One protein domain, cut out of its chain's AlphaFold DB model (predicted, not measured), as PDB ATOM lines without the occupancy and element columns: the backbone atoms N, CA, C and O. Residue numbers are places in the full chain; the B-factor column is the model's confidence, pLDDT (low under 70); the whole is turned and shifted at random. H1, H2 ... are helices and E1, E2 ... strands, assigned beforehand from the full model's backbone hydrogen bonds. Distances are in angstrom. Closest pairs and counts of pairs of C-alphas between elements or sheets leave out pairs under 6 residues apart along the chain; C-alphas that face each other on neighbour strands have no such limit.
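What this domain is: This is residues 18 to 122 of the 319 residues of a protein of Clostridium sp. CAG:921 (UniProt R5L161). A small, strongly twisted sheet of three antiparallel strands, E1, E2 and E3, has the long helix H3 running past it and grazing it with residues 54 to 61. Two short helices, H1 and H2, form a group away from the sheet, reached from H3 through H2, while residues 84 to 102 make a long loop that folds back on itself between H4 and E2. The printed part has 105 residues, with four named helices and three named strands in the order H1, H2, H3, E1, H4, E2, E3, and the sheet order is E1, E2, E3. The class is mixed, helices and strands, with under half of the residues in named elements. The whole is only just loose, close to compact, with a radius of gyration of the C-alphas of 15.8 A and spans of 45 by 31 by 18 A.

Where its parts are: E2, residues 103 to 110, is 22.2 A long and starts at C-alpha 103, (4.943, 20.559, 169.057). E3, residues 117 to 122, is 16.3 A long and ends at C-alpha 122, (6.896, 27.383, 175.668). E1, residues 76 to 79, measures 9.5 A. H3, residues 46 to 63, is 25.6 A long and starts at C-alpha 46, (-6.243, 31.747, 162.077). H4, residues 80 to 83, H2, residues 36 to 40, and H1, residues 20 to 23, measure 5.1 A, 6.7 A and 5.8 A.

How they stand to each other: E2 is the inner strand, and E1 and E3 are edge strands. E1 and E2 are antiparallel at 113 degrees, with N 76 and O 106 2.8 A apart, within hydrogen-bond range. E2 and E3 form a hairpin, antiparallel at 157 degrees, with N 122 and O 105 2.7 A apart, also within range. H4 only grazes the sheet; its closest C-alphas to E2 are those of Gly 80 and Ile 103, 5.8 A. H3 only grazes the sheet too; its closest C-alphas to E3 are those of Leu 57 and Ala 122, 7.6 A. H3 touches H2 with residues 46 to 50 alone, the closest C-alphas being those of Phe 38 and Thr 46, 6.0 A. H2 touches H1, the closest C-alphas being those of Cys 21 and Cys 39, 6.7 A. H1 and H2 are not on the sheet. Every O i to N i+4 pair is within hydrogen-bond range in H2 and H3; H1 and H4 are too short for such a pair.

The domain as a whole: The C-alphas of Glu 44 and Asn 91, the two farthest apart, are 51.7 A from each other. The printed part has no cut. The links H1 to H2, H3 to E1 and H4 to E2 are long; in the last, residues 87 to 88 pair antiparallel with residues 94 to 95. Mean pLDDT of the printed part is 72.2, and 38 residues are under 70, among them 63 to 70 and 86 to 97.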
ATOM      1  N   CYS A  18       4.439  14.831 156.727       62.19
ATOM      2  CA  CYS A  18       3.585  15.793 157.404       62.19
ATOM      3  C   CYS A  18       2.146  15.629 156.912       62.19
ATOM      4  O   CYS A  18       1.797  16.082 155.827       62.19
ATOM      5  N   LYS A  19       1.292  15.026 157.740       62.09
ATOM      6  CA  LYS A  19      -0.152  14.908 157.477       62.09
ATOM      7  C   LYS A  19      -0.904  16.247 157.639       62.09
ATOM      8  O   LYS A  19      -2.103  16.331 157.443       62.09
ATOM      9  N   GLY A  20      -0.216  17.331 158.008       61.75
ATOM     10  CA  GLY A  20      -0.821  18.652 158.194       61.75
ATOM     11  C   GLY A  20      -1.737  18.751 159.423       61.75
ATOM     12  O   GLY A  20      -2.261  17.764 159.937       61.75
ATOM     13  N   CYS A  21      -1.940  19.969 159.931       61.28
ATOM     14  CA  CYS A  21      -2.688  20.185 161.180       61.28
ATOM     15  C   CYS A  21      -4.184  19.839 161.058       61.28
ATOM     16  O   CYS A  21      -4.807  19.477 162.050       61.28
ATOM     17  N   ILE A  22      -4.756  19.927 159.852       59.94
ATOM     18  CA  ILE A  22      -6.177  19.638 159.604       59.94
ATOM     19  C   ILE A  22      -6.431  18.126 159.546       59.94
ATOM     20  O   ILE A  22      -7.341  17.647 160.215       59.94
ATOM     21  N   GLU A  23      -5.627  17.355 158.802       66.38
ATOM     22  CA  GLU A  23      -5.862  15.903 158.671       66.38
ATOM     23  C   GLU A  23      -5.540  15.144 159.960       66.38
ATOM     24  O   GLU A  23      -6.076  14.067 160.204       66.38
ATOM     25  N   THR A  24      -4.671  15.707 160.800       65.25
ATOM     26  CA  THR A  24      -4.270  15.096 162.074       65.25
ATOM     27  C   THR A  24      -5.088  15.551 163.260       65.25
ATOM     28  O   THR A  24      -4.765  15.180 164.385       65.25
ATOM     29  N   ASN A  25      -6.124  16.361 163.021       66.31
ATOM     30  CA  ASN A  25      -6.894  16.995 164.074       66.31
ATOM     31  C   ASN A  25      -5.938  17.586 165.119       66.31
ATOM     32  O   ASN A  25      -5.969  17.144 166.255       66.31
ATOM     33  N   GLY A  26      -5.046  18.505 164.732       65.56
ATOM     34  CA  GLY A  26      -4.115  19.205 165.630       65.56
ATOM     35  C   GLY A  26      -3.045  18.342 166.311       65.56
ATOM     36  O   GLY A  26      -2.271  18.876 167.101       65.56
ATOM     37  N   HIS A  27      -2.927  17.062 165.949       70.25
ATOM     38  CA  HIS A  27      -1.902  16.145 166.453       70.25
ATOM     39  C   HIS A  27      -0.940  15.687 165.347       70.25
ATOM     40  O   HIS A  27      -0.896  14.501 165.002       70.25
ATOM     41  N   PRO A  28      -0.157  16.602 164.745       67.19
ATOM     42  CA  PRO A  28       0.626  16.318 163.544       67.19
ATOM     43  C   PRO A  28       1.657  15.183 163.685       67.19
ATOM     44  O   PRO A  28       2.052  14.602 162.675       67.19
ATOM     45  N   TRP A  29       2.020  14.811 164.916       68.81
ATOM     46  CA  TRP A  29       2.865  13.652 165.237       68.81
ATOM     47  C   TRP A  29       2.213  12.683 166.239       68.81
ATOM     48  O   TRP A  29       2.900  11.904 166.890       68.81
ATOM     49  N   GLY A  30       0.883  12.701 166.349       71.31
ATOM     50  CA  GLY A  30       0.116  11.823 167.240       71.31
ATOM     51  C   GLY A  30      -0.033  12.324 168.680       71.31
ATOM     52  O   GLY A  30      -0.778  11.717 169.436       71.31
ATOM     53  N   GLU A  31       0.612  13.437 169.038       80.69
ATOM     54  CA  GLU A  31       0.515  14.092 170.350       80.69
ATOM     55  C   GLU A  31       0.214  15.597 170.200       80.69
ATOM     56  O   GLU A  31      -0.069  16.082 169.102       80.69
ATOM     57  N   ASN A  32       0.199  16.343 171.306       80.38
ATOM     58  CA  ASN A  32      -0.258  17.736 171.364       80.38
ATOM     59  C   ASN A  32       0.591  18.700 170.525       80.38
ATOM     60  O   ASN A  32       1.814  18.593 170.452       80.38
ATOM     61  N   CYS A  33      -0.061  19.709 169.950       77.81
ATOM     62  CA  CYS A  33       0.600  20.836 169.303       77.81
ATOM     63  C   CYS A  33       0.153  22.140 169.958       77.81
ATOM     64  O   CYS A  33      -1.045  22.400 170.034       77.81
ATOM     65  N   ALA A  34       1.106  22.993 170.344       80.62
ATOM     66  CA  ALA A  34       0.833  24.318 170.909       80.62
ATOM     67  C   ALA A  34      -0.011  25.216 169.980       80.62
ATOM     68  O   ALA A  34      -0.609  26.189 170.418       80.62
ATOM     69  N   LEU A  35      -0.086  24.892 168.682       77.56
ATOM     70  CA  LEU A  35      -0.897  25.616 167.701       77.56
ATOM     71  C   LEU A  35      -2.218  24.909 167.338       77.56
ATOM     72  O   LEU A  35      -2.960  25.403 166.485       77.56
ATOM     73  N   ALA A  36      -2.510  23.747 167.938       75.94
ATOM     74  CA  ALA A  36      -3.652  22.902 167.585       75.94
ATOM     75  C   ALA A  36      -4.987  23.643 167.732       75.94
ATOM     76  O   ALA A  36      -5.799  23.639 166.808       75.94
ATOM     77  N   GLU A  37      -5.181  24.340 168.854       71.44
ATOM     78  CA  GLU A  37      -6.426  25.050 169.171       71.44
ATOM     79  C   GLU A  37      -6.798  26.127 168.145       71.44
ATOM     80  O   GLU A  37      -7.971  26.313 167.811       71.44
ATOM     81  N   PHE A  38      -5.793  26.778 167.557       72.38
ATOM     82  CA  PHE A  38      -5.981  27.782 166.513       72.38
ATOM     83  C   PHE A  38      -6.370  27.159 165.170       72.38
ATOM     84  O   PHE A  38      -6.986  27.824 164.339       72.38
ATOM     85  N   CYS A  39      -6.025  25.887 164.956       64.06
ATOM     86  CA  CYS A  39      -6.317  25.155 163.727       64.06
ATOM     87  C   CYS A  39      -7.732  24.550 163.709       64.06
ATOM     88  O   CYS A  39      -8.253  24.284 162.625       64.06
ATOM     89  N   TYR A  40      -8.365  24.336 164.870       60.78
ATOM     90  CA  TYR A  40      -9.729  23.788 164.950       60.78
ATOM     91  C   TYR A  40     -10.824  24.833 164.783       60.78
ATOM     92  O   TYR A  40     -11.882  24.550 164.214       60.78
ATOM     93  N   ASP A  41     -10.596  26.038 165.295       56.91
ATOM     94  CA  ASP A  41     -11.578  27.110 165.253       56.91
ATOM     95  C   ASP A  41     -11.522  27.769 163.867       56.91
ATOM     96  O   ASP A  41     -10.751  28.698 163.635       56.91
ATOM     97  N   LYS A  42     -12.327  27.235 162.930       54.28
ATOM     98  CA  LYS A  42     -12.463  27.624 161.504       54.28
ATOM     99  C   LYS A  42     -12.947  29.069 161.272       54.28
ATOM    100  O   LYS A  42     -13.539  29.366 160.234       54.28
ATOM    101  N   LYS A  43     -12.758  29.964 162.235       56.09
ATOM    102  CA  LYS A  43     -13.005  31.394 162.067       56.09
ATOM    103  C   LYS A  43     -12.012  31.958 161.057       56.09
ATOM    104  O   LYS A  43     -10.855  31.541 161.002       56.09
ATOM    105  N   GLU A  44     -12.462  32.938 160.282       55.94
ATOM    106  CA  GLU A  44     -11.557  33.788 159.515       55.94
ATOM    107  C   GLU A  44     -10.507  34.372 160.485       55.94
ATOM    108  O   GLU A  44     -10.849  34.751 161.609       55.94
ATOM    109  N   ASN A  45      -9.237  34.411 160.066       67.19
ATOM    110  CA  ASN A  45      -8.078  34.957 160.797       67.19
ATOM    111  C   ASN A  45      -7.230  34.003 161.682       67.19
ATOM    112  O   ASN A  45      -6.611  34.433 162.661       67.19
ATOM    113  N   THR A  46      -7.139  32.700 161.368       71.12
ATOM    114  CA  THR A  46      -6.243  31.747 162.077       71.12
ATOM    115  C   THR A  46      -4.797  32.243 162.181       71.12
ATOM    116  O   THR A  46      -4.157  32.099 163.224       71.12
ATOM    117  N   LYS A  47      -4.271  32.847 161.111       74.00
ATOM    118  CA  LYS A  47      -2.884  33.321 161.052       74.00
ATOM    119  C   LYS A  47      -2.644  34.473 162.029       74.00
ATOM    120  O   LYS A  47      -1.654  34.460 162.751       74.00
ATOM    121  N   GLU A  48      -3.552  35.438 162.073       78.06
ATOM    122  CA  GLU A  48      -3.497  36.597 162.961       78.06
ATOM    123  C   GLU A  48      -3.567  36.166 164.428       78.06
ATOM    124  O   GLU A  48      -2.839  36.701 165.258       78.06
ATOM    125  N   ARG A  49      -4.380  35.151 164.745       80.62
ATOM    126  CA  ARG A  49      -4.476  34.595 166.102       80.62
ATOM    127  C   ARG A  49      -3.199  33.892 166.546       80.62
ATOM    128  O   ARG A  49      -2.760  34.110 167.667       80.62
ATOM    129  N   ILE A  50      -2.586  33.096 165.666       79.81
ATOM    130  CA  ILE A  50      -1.288  32.465 165.950       79.81
ATOM    131  C   ILE A  50      -0.217  33.537 166.174       79.81
ATOM    132  O   ILE A  50       0.593  33.414 167.087       79.81
ATOM    133  N   ILE A  51      -0.214  34.605 165.367       81.38
ATOM    134  CA  ILE A  51       0.710  35.733 165.552       81.38
ATOM    135  C   ILE A  51       0.471  36.414 166.904       81.38
ATOM    136  O   ILE A  51       1.432  36.667 167.622       81.38
ATOM    137  N   ALA A  52      -0.786  36.686 167.265       81.38
ATOM    138  CA  ALA A  52      -1.131  37.305 168.543       81.38
ATOM    139  C   ALA A  52      -0.671  36.448 169.732       81.38
ATOM    140  O   ALA A  52       0.023  36.957 170.603       81.38
ATOM    141  N   TYR A  53      -0.960  35.146 169.703       82.06
ATOM    142  CA  TYR A  53      -0.538  34.195 170.731       82.06
ATOM    143  C   TYR A  53       0.989  34.110 170.863       82.06
ATOM    144  O   TYR A  53       1.536  34.209 171.958       82.06
ATOM    145  N   LYS A  54       1.713  34.015 169.739       83.12
ATOM    146  CA  LYS A  54       3.182  34.053 169.755       83.12
ATOM    147  C   LYS A  54       3.710  35.359 170.344       83.12
ATOM    148  O   LYS A  54       4.683  35.322 171.084       83.12
ATOM    149  N   ASN A  55       3.107  36.497 170.000       84.38
ATOM    150  CA  ASN A  55       3.528  37.801 170.509       84.38
ATOM    151  C   ASN A  55       3.274  37.937 172.011       84.38
ATOM    152  O   ASN A  55       4.125  38.490 172.697       84.38
ATOM    153  N   GLU A  56       2.158  37.409 172.512       83.31
ATOM    154  CA  GLU A  56       1.850  37.355 173.944       83.31
ATOM    155  C   GLU A  56       2.899  36.529 174.697       83.31
ATOM    156  O   GLU A  56       3.516  37.033 175.632       83.31
ATOM    157  N   LEU A  57       3.210  35.321 174.212       78.94
ATOM    158  CA  LEU A  57       4.281  34.498 174.781       78.94
ATOM    159  C   LEU A  57       5.655  35.172 174.677       78.94
ATOM    160  O   LEU A  57       6.446  35.107 175.610       78.94
ATOM    161  N   ILE A  58       5.970  35.835 173.562       83.50
ATOM    162  CA  ILE A  58       7.229  36.577 173.391       83.50
ATOM    163  C   ILE A  58       7.318  37.743 174.372       83.50
ATOM    164  O   ILE A  58       8.387  38.008 174.925       83.50
ATOM    165  N   GLU A  59       6.221  38.468 174.572       80.25
ATOM    166  CA  GLU A  59       6.142  39.547 175.543       80.25
ATOM    167  C   GLU A  59       6.330  39.001 176.957       80.25
ATOM    168  O   GLU A  59       7.172  39.520 177.689       80.25
ATOM    169  N   GLU A  60       5.647  37.911 177.307       73.38
ATOM    170  CA  GLU A  60       5.826  37.219 178.578       73.38
ATOM    171  C   GLU A  60       7.289  36.794 178.773       73.38
ATOM    172  O   GLU A  60       7.920  37.214 179.744       73.38
ATOM    173  N   ILE A  61       7.875  36.077 177.807       72.06
ATOM    174  CA  ILE A  61       9.262  35.587 177.845       72.06
ATOM    175  C   ILE A  61      10.291  36.735 177.932       72.06
ATOM    176  O   ILE A  61      11.324  36.638 178.599       72.06
ATOM    177  N   ASN A  62      10.050  37.857 177.263       72.81
ATOM    178  CA  ASN A  62      10.946  39.008 177.362       72.81
ATOM    179  C   ASN A  62      10.777  39.756 178.690       72.81
ATOM    180  O   ASN A  62      11.756  40.284 179.229       72.81
ATOM    181  N   ASN A  63       9.562  39.768 179.239       67.38
ATOM    182  CA  ASN A  63       9.256  40.328 180.552       67.38
ATOM    183  C   ASN A  63       9.796  39.466 181.701       67.38
ATOM    184  O   ASN A  63       9.920  39.970 182.821       67.38
ATOM    185  N   LEU A  64      10.241  38.232 181.418       56.22
ATOM    186  CA  LEU A  64      11.021  37.416 182.355       56.22
ATOM    187  C   LEU A  64      12.329  38.090 182.773       56.22
ATOM    188  O   LEU A  64      12.913  37.767 183.803       56.22
ATOM    189  N   ASN A  65      12.807  39.053 181.982       55.84
ATOM    190  CA  ASN A  65      13.960  39.865 182.336       55.84
ATOM    191  C   ASN A  65      15.218  39.039 182.649       55.84
ATOM    192  O   ASN A  65      16.038  39.441 183.471       55.84
ATOM    193  N   LEU A  66      15.393  37.915 181.956       59.06
ATOM    194  CA  LEU A  66      16.570  37.063 182.067       59.06
ATOM    195  C   LEU A  66      17.775  37.814 181.489       59.06
ATOM    196  O   LEU A  66      17.991  37.822 180.284       59.06
ATOM    197  N   ASP A  67      18.541  38.495 182.344       50.44
ATOM    198  CA  ASP A  67      19.629  39.425 181.976       50.44
ATOM    199  C   ASP A  67      20.750  38.822 181.122       50.44
ATOM    200  O   ASP A  67      21.576  39.538 180.542       50.44
ATOM    201  N   PHE A  68      20.764  37.498 181.058       58.09
ATOM    202  CA  PHE A  68      21.703  36.676 180.326       58.09
ATOM    203  C   PHE A  68      21.184  36.217 178.953       58.09
ATOM    204  O   PHE A  68      21.986  35.753 178.147       58.09
ATOM    205  N   ILE A  69      19.889  36.385 178.662       59.94
ATOM    206  CA  ILE A  69      19.258  36.062 177.376       59.94
ATOM    207  C   ILE A  69      18.982  37.370 176.618       59.94
ATOM    208  O   ILE A  69      18.482  38.346 177.180       59.94
ATOM    209  N   LEU A  70      19.339  37.421 175.331       66.06
ATOM    210  CA  LEU A  70      18.940  38.526 174.452       66.06
ATOM    211  C   LEU A  70      17.411  38.567 174.319       66.06
ATOM    212  O   LEU A  70      16.744  37.561 174.535       66.06
ATOM    213  N   LYS A  71      16.839  39.714 173.937       76.56
ATOM    214  CA  LYS A  71      15.404  39.746 173.629       76.56
ATOM    215  C   LYS A  71      15.093  38.697 172.566       76.56
ATOM    216  O   LYS A  71      15.742  38.679 171.522       76.56
ATOM    217  N   ILE A  72      14.108  37.849 172.841       83.00
ATOM    218  CA  ILE A  72      13.583  36.942 171.834       83.00
ATOM    219  C   ILE A  72      12.660  37.736 170.911       83.00
ATOM    220  O   ILE A  72      11.825  38.518 171.365       83.00
ATOM    221  N   GLU A  73      12.847  37.572 169.610       84.31
ATOM    222  CA  GLU A  73      12.047  38.263 168.592       84.31
ATOM    223  C   GLU A  73      11.028  37.326 167.954       84.31
ATOM    224  O   GLU A  73      10.026  37.770 167.401       84.31
ATOM    225  N   GLU A  74      11.273  36.021 168.056       84.38
ATOM    226  CA  GLU A  74      10.449  35.023 167.412       84.38
ATOM    227  C   GLU A  74      10.483  33.695 168.171       84.38
ATOM    228  O   GLU A  74      11.498  33.304 168.752       84.38
ATOM    229  N   LEU A  75       9.348  33.001 168.128       83.69
ATOM    230  CA  LEU A  75       9.199  31.604 168.515       83.69
ATOM    231  C   LEU A  75       8.848  30.795 167.273       83.69
ATOM    232  O   LEU A  75       8.079  31.251 166.428       83.69
ATOM    233  N   TYR A  76       9.348  29.579 167.162       81.38
ATOM    234  CA  TYR A  76       9.025  28.682 166.060       81.38
ATOM    235  C   TYR A  76       8.317  27.446 166.599       81.38
ATOM    236  O   TYR A  76       8.639  27.003 167.696       81.38
ATOM    237  N   PRO A  77       7.356  26.869 165.867       80.88
ATOM    238  CA  PRO A  77       6.839  25.555 166.203       80.88
ATOM    239  C   PRO A  77       7.945  24.520 165.973       80.88
ATOM    240  O   PRO A  77       8.347  24.254 164.839       80.88
ATOM    241  N   LEU A  78       8.451  23.955 167.060       80.88
ATOM    242  CA  LEU A  78       9.525  22.978 167.084       80.88
ATOM    243  C   LEU A  78       8.960  21.621 167.471       80.88
ATOM    244  O   LEU A  78       8.212  21.488 168.439       80.88
ATOM    245  N   ASN A  79       9.340  20.604 166.704       79.94
ATOM    246  CA  ASN A  79       9.029  19.233 167.060       79.94
ATOM    247  C   ASN A  79       9.868  18.795 168.256       79.94
ATOM    248  O   ASN A  79      11.082  19.012 168.276       79.94
ATOM    249  N   GLY A  80       9.194  18.175 169.223       79.00
ATOM    250  CA  GLY A  80       9.764  17.663 170.453       79.00
ATOM    251  C   GLY A  80      11.035  16.863 170.226       79.00
ATOM    252  O   GLY A  80      11.996  17.086 170.943       79.00
ATOM    253  N   ILE A  81      11.121  16.043 169.177       76.62
ATOM    254  CA  ILE A  81      12.308  15.225 168.885       76.62
ATOM    255  C   ILE A  81      13.611  16.039 168.770       76.62
ATOM    256  O   ILE A  81      14.692  15.501 168.989       76.62
ATOM    257  N   PHE A  82      13.525  17.328 168.422       74.50
ATOM    258  CA  PHE A  82      14.685  18.211 168.265       74.50
ATOM    259  C   PHE A  82      15.001  19.043 169.507       74.50
ATOM    260  O   PHE A  82      16.113  19.546 169.634       74.50
ATOM    261  N   VAL A  83      14.026  19.228 170.395       79.06
ATOM    262  CA  VAL A  83      14.139  20.116 171.566       79.06
ATOM    263  C   VAL A  83      14.094  19.361 172.887       79.06
ATOM    264  O   VAL A  83      14.463  19.905 173.925       79.06
ATOM    265  N   ASN A  84      13.683  18.096 172.847       80.75
ATOM    266  CA  ASN A  84      13.645  17.179 173.967       80.75
ATOM    267  C   ASN A  84      15.039  16.613 174.253       80.75
ATOM    268  O   ASN A  84      15.314  15.424 174.083       80.75
ATOM    269  N   ILE A  85      15.943  17.515 174.611       75.31
ATOM    270  CA  ILE A  85      17.329  17.192 174.924       75.31
ATOM    271  C   ILE A  85      17.439  16.493 176.277       75.31
ATOM    272  O   ILE A  85      16.546  16.584 177.121       75.31
ATOM    273  N   GLU A  86      18.551  15.792 176.464       63.00
ATOM    274  CA  GLU A  86      18.837  15.081 177.702       63.00
ATOM    275  C   GLU A  86      19.407  16.021 178.765       63.00
ATOM    276  O   GLU A  86      20.352  16.777 178.524       63.00
ATOM    277  N   TYR A  87      18.831  15.930 179.956       59.31
ATOM    278  CA  TYR A  87      19.302  16.566 181.174       59.31
ATOM    279  C   TYR A  87      19.956  15.465 182.005       59.31
ATOM    280  O   TYR A  87      19.325  14.442 182.282       59.31
ATOM    281  N   GLU A  88      21.238  15.630 182.316       51.88
ATOM    282  CA  GLU A  88      21.984  14.680 183.137       51.88
ATOM    283  C   GLU A  88      21.786  15.040 184.610       51.88
ATOM    284  O   GLU A  88      22.073  16.161 185.030       51.88
ATOM    285  N   LEU A  89      21.245  14.095 185.377       45.22
ATOM    286  CA  LEU A  89      21.012  14.244 186.805       45.22
ATOM    287  C   LEU A  89      22.346  14.146 187.572       45.22
ATOM    288  O   LEU A  89      23.320  13.558 187.103       45.22
ATOM    289  N   HIS A  90      22.364  14.591 188.831       40.59
ATOM    290  CA  HIS A  90      23.523  14.448 189.728       40.59
ATOM    291  C   HIS A  90      23.965  12.988 189.966       40.59
ATOM    292  O   HIS A  90      25.099  12.749 190.376       40.59
ATOM    293  N   ASN A  91      23.085  12.010 189.721       40.81
ATOM    294  CA  ASN A  91      23.379  10.577 189.825       40.81
ATOM    295  C   ASN A  91      23.855   9.948 188.491       40.81
ATOM    296  O   ASN A  91      24.093   8.743 188.449       40.81
ATOM    297  N   GLY A  92      23.991  10.739 187.417       46.75
ATOM    298  CA  GLY A  92      24.411  10.295 186.083       46.75
ATOM    299  C   GLY A  92      23.295   9.715 185.201       46.75
ATOM    300  O   GLY A  92      23.555   9.354 184.053       46.75
ATOM    301  N   GLU A  93      22.057   9.617 185.697       43.00
ATOM    302  CA  GLU A  93      20.907   9.272 184.857       43.00
ATOM    303  C   GLU A  93      20.574  10.422 183.901       43.00
ATOM    304  O   GLU A  93      20.883  11.584 184.153       43.00
ATOM    305  N   LYS A  94      19.938  10.098 182.775       53.06
ATOM    306  CA  LYS A  94      19.564  11.074 181.750       53.06
ATOM    307  C   LYS A  94      18.063  11.080 181.572       53.06
ATOM    308  O   LYS A  94      17.462  10.022 181.391       53.06
ATOM    309  N   ILE A  95      17.466  12.265 181.593       48.88
ATOM    310  CA  ILE A  95      16.021  12.428 181.429       48.88
ATOM    311  C   ILE A  95      15.684  13.456 180.358       48.88
ATOM    312  O   ILE A  95      16.516  14.254 179.935       48.88
ATOM    313  N   ARG A  96      14.422  13.441 179.949       63.25
ATOM    314  CA  ARG A  96      13.850  14.282 178.906       63.25
ATOM    315  C   ARG A  96      12.548  14.887 179.415       63.25
ATOM    316  O   ARG A  96      11.734  14.176 179.998       63.25
ATOM    317  N   LEU A  97      12.391  16.200 179.261       62.69
ATOM    318  CA  LEU A  97      11.317  16.976 179.918       62.69
ATOM    319  C   LEU A  97      10.133  17.240 179.017       62.69
ATOM    320  O   LEU A  97       9.053  17.604 179.469       62.69
ATOM    321  N   LEU A  98      10.379  17.090 177.728       76.81
ATOM    322  CA  LEU A  98       9.416  17.271 176.677       76.81
ATOM    323  C   LEU A  98       9.037  15.883 176.149       76.81
ATOM    324  O   LEU A  98       9.586  14.851 176.546       76.81
ATOM    325  N   LYS A  99       8.076  15.843 175.237       75.44
ATOM    326  CA  LYS A  99       7.689  14.625 174.525       75.44
ATOM    327  C   LYS A  99       8.117  14.752 173.077       75.44
ATOM    328  O   LYS A  99       7.805  15.757 172.447       75.44
ATOM    329  N   ASP A 100       8.762  13.721 172.533       80.44
ATOM    330  CA  ASP A 100       9.300  13.744 171.163       80.44
ATOM    331  C   ASP A 100       8.227  14.059 170.110       80.44
ATOM    332  O   ASP A 100       8.506  14.712 169.111       80.44
ATOM    333  N   ASN A 101       6.984  13.649 170.353       80.88
ATOM    334  CA  ASN A 101       5.881  13.820 169.413       80.88
ATOM    335  C   ASN A 101       5.058  15.105 169.633       80.88
ATOM    336  O   ASN A 101       4.150  15.376 168.846       80.88
ATOM    337  N   ASN A 102       5.352  15.906 170.664       81.81
ATOM    338  CA  ASN A 102       4.686  17.195 170.859       81.81
ATOM    339  C   ASN A 102       5.248  18.262 169.904       81.81
ATOM    340  O   ASN A 102       6.404  18.196 169.485       81.81
ATOM    341  N   ILE A 103       4.451  19.293 169.615       82.31
ATOM    342  CA  ILE A 103       4.943  20.559 169.057       82.31
ATOM    343  C   ILE A 103       4.888  21.654 170.100       82.31
ATOM    344  O   ILE A 103       3.812  21.973 170.605       82.31
ATOM    345  N   TYR A 104       6.036  22.279 170.316       85.44
ATOM    346  CA  TYR A 104       6.210  23.406 171.220       85.44
ATOM    347  C   TYR A 104       6.530  24.677 170.447       85.44
ATOM    348  O   TYR A 104       7.017  24.606 169.322       85.44
ATOM    349  N   LEU A 105       6.317  25.842 171.047       86.81
ATOM    350  CA  LEU A 105       6.863  27.094 170.538       86.81
ATOM    351  C   LEU A 105       8.227  27.342 171.168       86.81
ATOM    352  O   LEU A 105       8.368  27.294 172.379       86.81
ATOM    353  N   GLY A 106       9.255  27.604 170.371       88.44
ATOM    354  CA  GLY A 106      10.593  27.718 170.925       88.44
ATOM    355  C   GLY A 106      11.589  28.474 170.078       88.44
ATOM    356  O   GLY A 106      11.388  28.713 168.890       88.44
ATOM    357  N   THR A 107      12.684  28.854 170.717       88.50
ATOM    358  CA  THR A 107      13.816  29.520 170.082       88.50
ATOM    359  C   THR A 107      15.108  29.202 170.826       88.50
ATOM    360  O   THR A 107      15.099  28.673 171.940       88.50
ATOM    361  N   GLN A 108      16.234  29.508 170.194       86.75
ATOM    362  CA  GLN A 108      17.561  29.304 170.757       86.75
ATOM    363  C   GLN A 108      18.387  30.572 170.580       86.75
ATOM    364  O   GLN A 108      18.383  31.184 169.513       86.75
ATOM    365  N   LEU A 109      19.126  30.946 171.623       85.00
ATOM    366  CA  LEU A 109      19.990  32.121 171.618       85.00
ATOM    367  C   LEU A 109      21.408  31.749 172.060       85.00
ATOM    368  O   LEU A 109      21.562  31.056 173.066       85.00
ATOM    369  N   PRO A 110      22.460  32.198 171.353       81.31
ATOM    370  CA  PRO A 110      23.834  31.954 171.776       81.31
ATOM    371  C   PRO A 110      24.146  32.704 173.075       81.31
ATOM    372  O   PRO A 110      23.703  33.838 173.285       81.31
ATOM    373  N   LYS A 111      24.943  32.083 173.947       79.69
ATOM    374  CA  LYS A 111      25.500  32.749 175.128       79.69
ATOM    375  C   LYS A 111      26.543  33.774 174.688       79.69
ATOM    376  O   LYS A 111      27.331  33.517 173.784       79.69
ATOM    377  N   ALA A 112      26.585  34.922 175.362       75.94
ATOM    378  CA  ALA A 112      27.498  36.016 175.014       75.94
ATOM    379  C   ALA A 112      28.992  35.644 175.114       75.94
ATOM    380  O   ALA A 112      29.828  36.282 174.482       75.94
ATOM    381  N   ASP A 113      29.322  34.629 175.912       76.56
ATOM    382  CA  ASP A 113      30.675  34.101 176.102       76.56
ATOM    383  C   ASP A 113      31.008  32.928 175.161       76.56
ATOM    384  O   ASP A 113      32.070  32.321 175.294       76.56
ATOM    385  N   ASN A 114      30.114  32.592 174.222       79.69
ATOM    386  CA  ASN A 114      30.215  31.442 173.320       79.69
ATOM    387  C   ASN A 114      30.354  30.082 174.032       79.69
ATOM    388  O   ASN A 114      30.804  29.109 173.425       79.69
ATOM    389  N   SER A 115      29.953  29.973 175.302       79.44
ATOM    390  CA  SER A 115      29.997  28.710 176.057       79.44
ATOM    391  C   SER A 115      28.822  27.767 175.756       79.44
ATOM    392  O   SER A 115      28.638  26.762 176.443       79.44
ATOM    393  N   GLY A 116      27.984  28.095 174.770       86.31
ATOM    394  CA  GLY A 116      26.787  27.340 174.416       86.31
ATOM    395  C   GLY A 116      25.590  28.233 174.140       86.31
ATOM    396  O   GLY A 116      25.728  29.356 173.653       86.31
ATOM    397  N   TYR A 117      24.408  27.741 174.497       84.12
ATOM    398  CA  TYR A 117      23.135  28.354 174.134       84.12
ATOM    399  C   TYR A 117      22.151  28.402 175.304       84.12
ATOM    400  O   TYR A 117      22.248  27.636 176.267       84.12
ATOM    401  N   TYR A 118      21.179  29.296 175.186       84.12
ATOM    402  CA  TYR A 118      19.923  29.259 175.916       84.12
ATOM    403  C   TYR A 118      18.840  28.706 174.996       84.12
ATOM    404  O   TYR A 118      18.646  29.224 173.896       84.12
ATOM    405  N   GLY A 119      18.146  27.664 175.437       86.00
ATOM    406  CA  GLY A 119      16.927  27.183 174.800       86.00
ATOM    407  C   GLY A 119      15.721  27.732 175.533       86.00
ATOM    408  O   GLY A 119      15.667  27.648 176.757       86.00
ATOM    409  N   ILE A 120      14.764  28.268 174.792       86.62
ATOM    410  CA  ILE A 120      13.463  28.640 175.325       86.62
ATOM    411  C   ILE A 120      12.424  27.796 174.610       86.62
ATOM    412  O   ILE A 120      12.382  27.781 173.380       86.62
ATOM    413  N   ILE A 121      11.609  27.097 175.384       86.56
ATOM    414  CA  ILE A 121      10.477  26.304 174.927       86.56
ATOM    415  C   ILE A 121       9.265  26.766 175.723       86.56
ATOM    416  O   ILE A 121       9.362  26.955 176.927       86.56
ATOM    417  N   ALA A 122       8.140  26.968 175.061       80.19
ATOM    418  CA  ALA A 122       6.896  27.383 175.668       80.19
ATOM    419  C   ALA A 122       5.713  26.677 175.002       80.19
ATOM    420  O   ALA A 122       5.733  26.371 173.803       80.19
TER     421      ALA A 122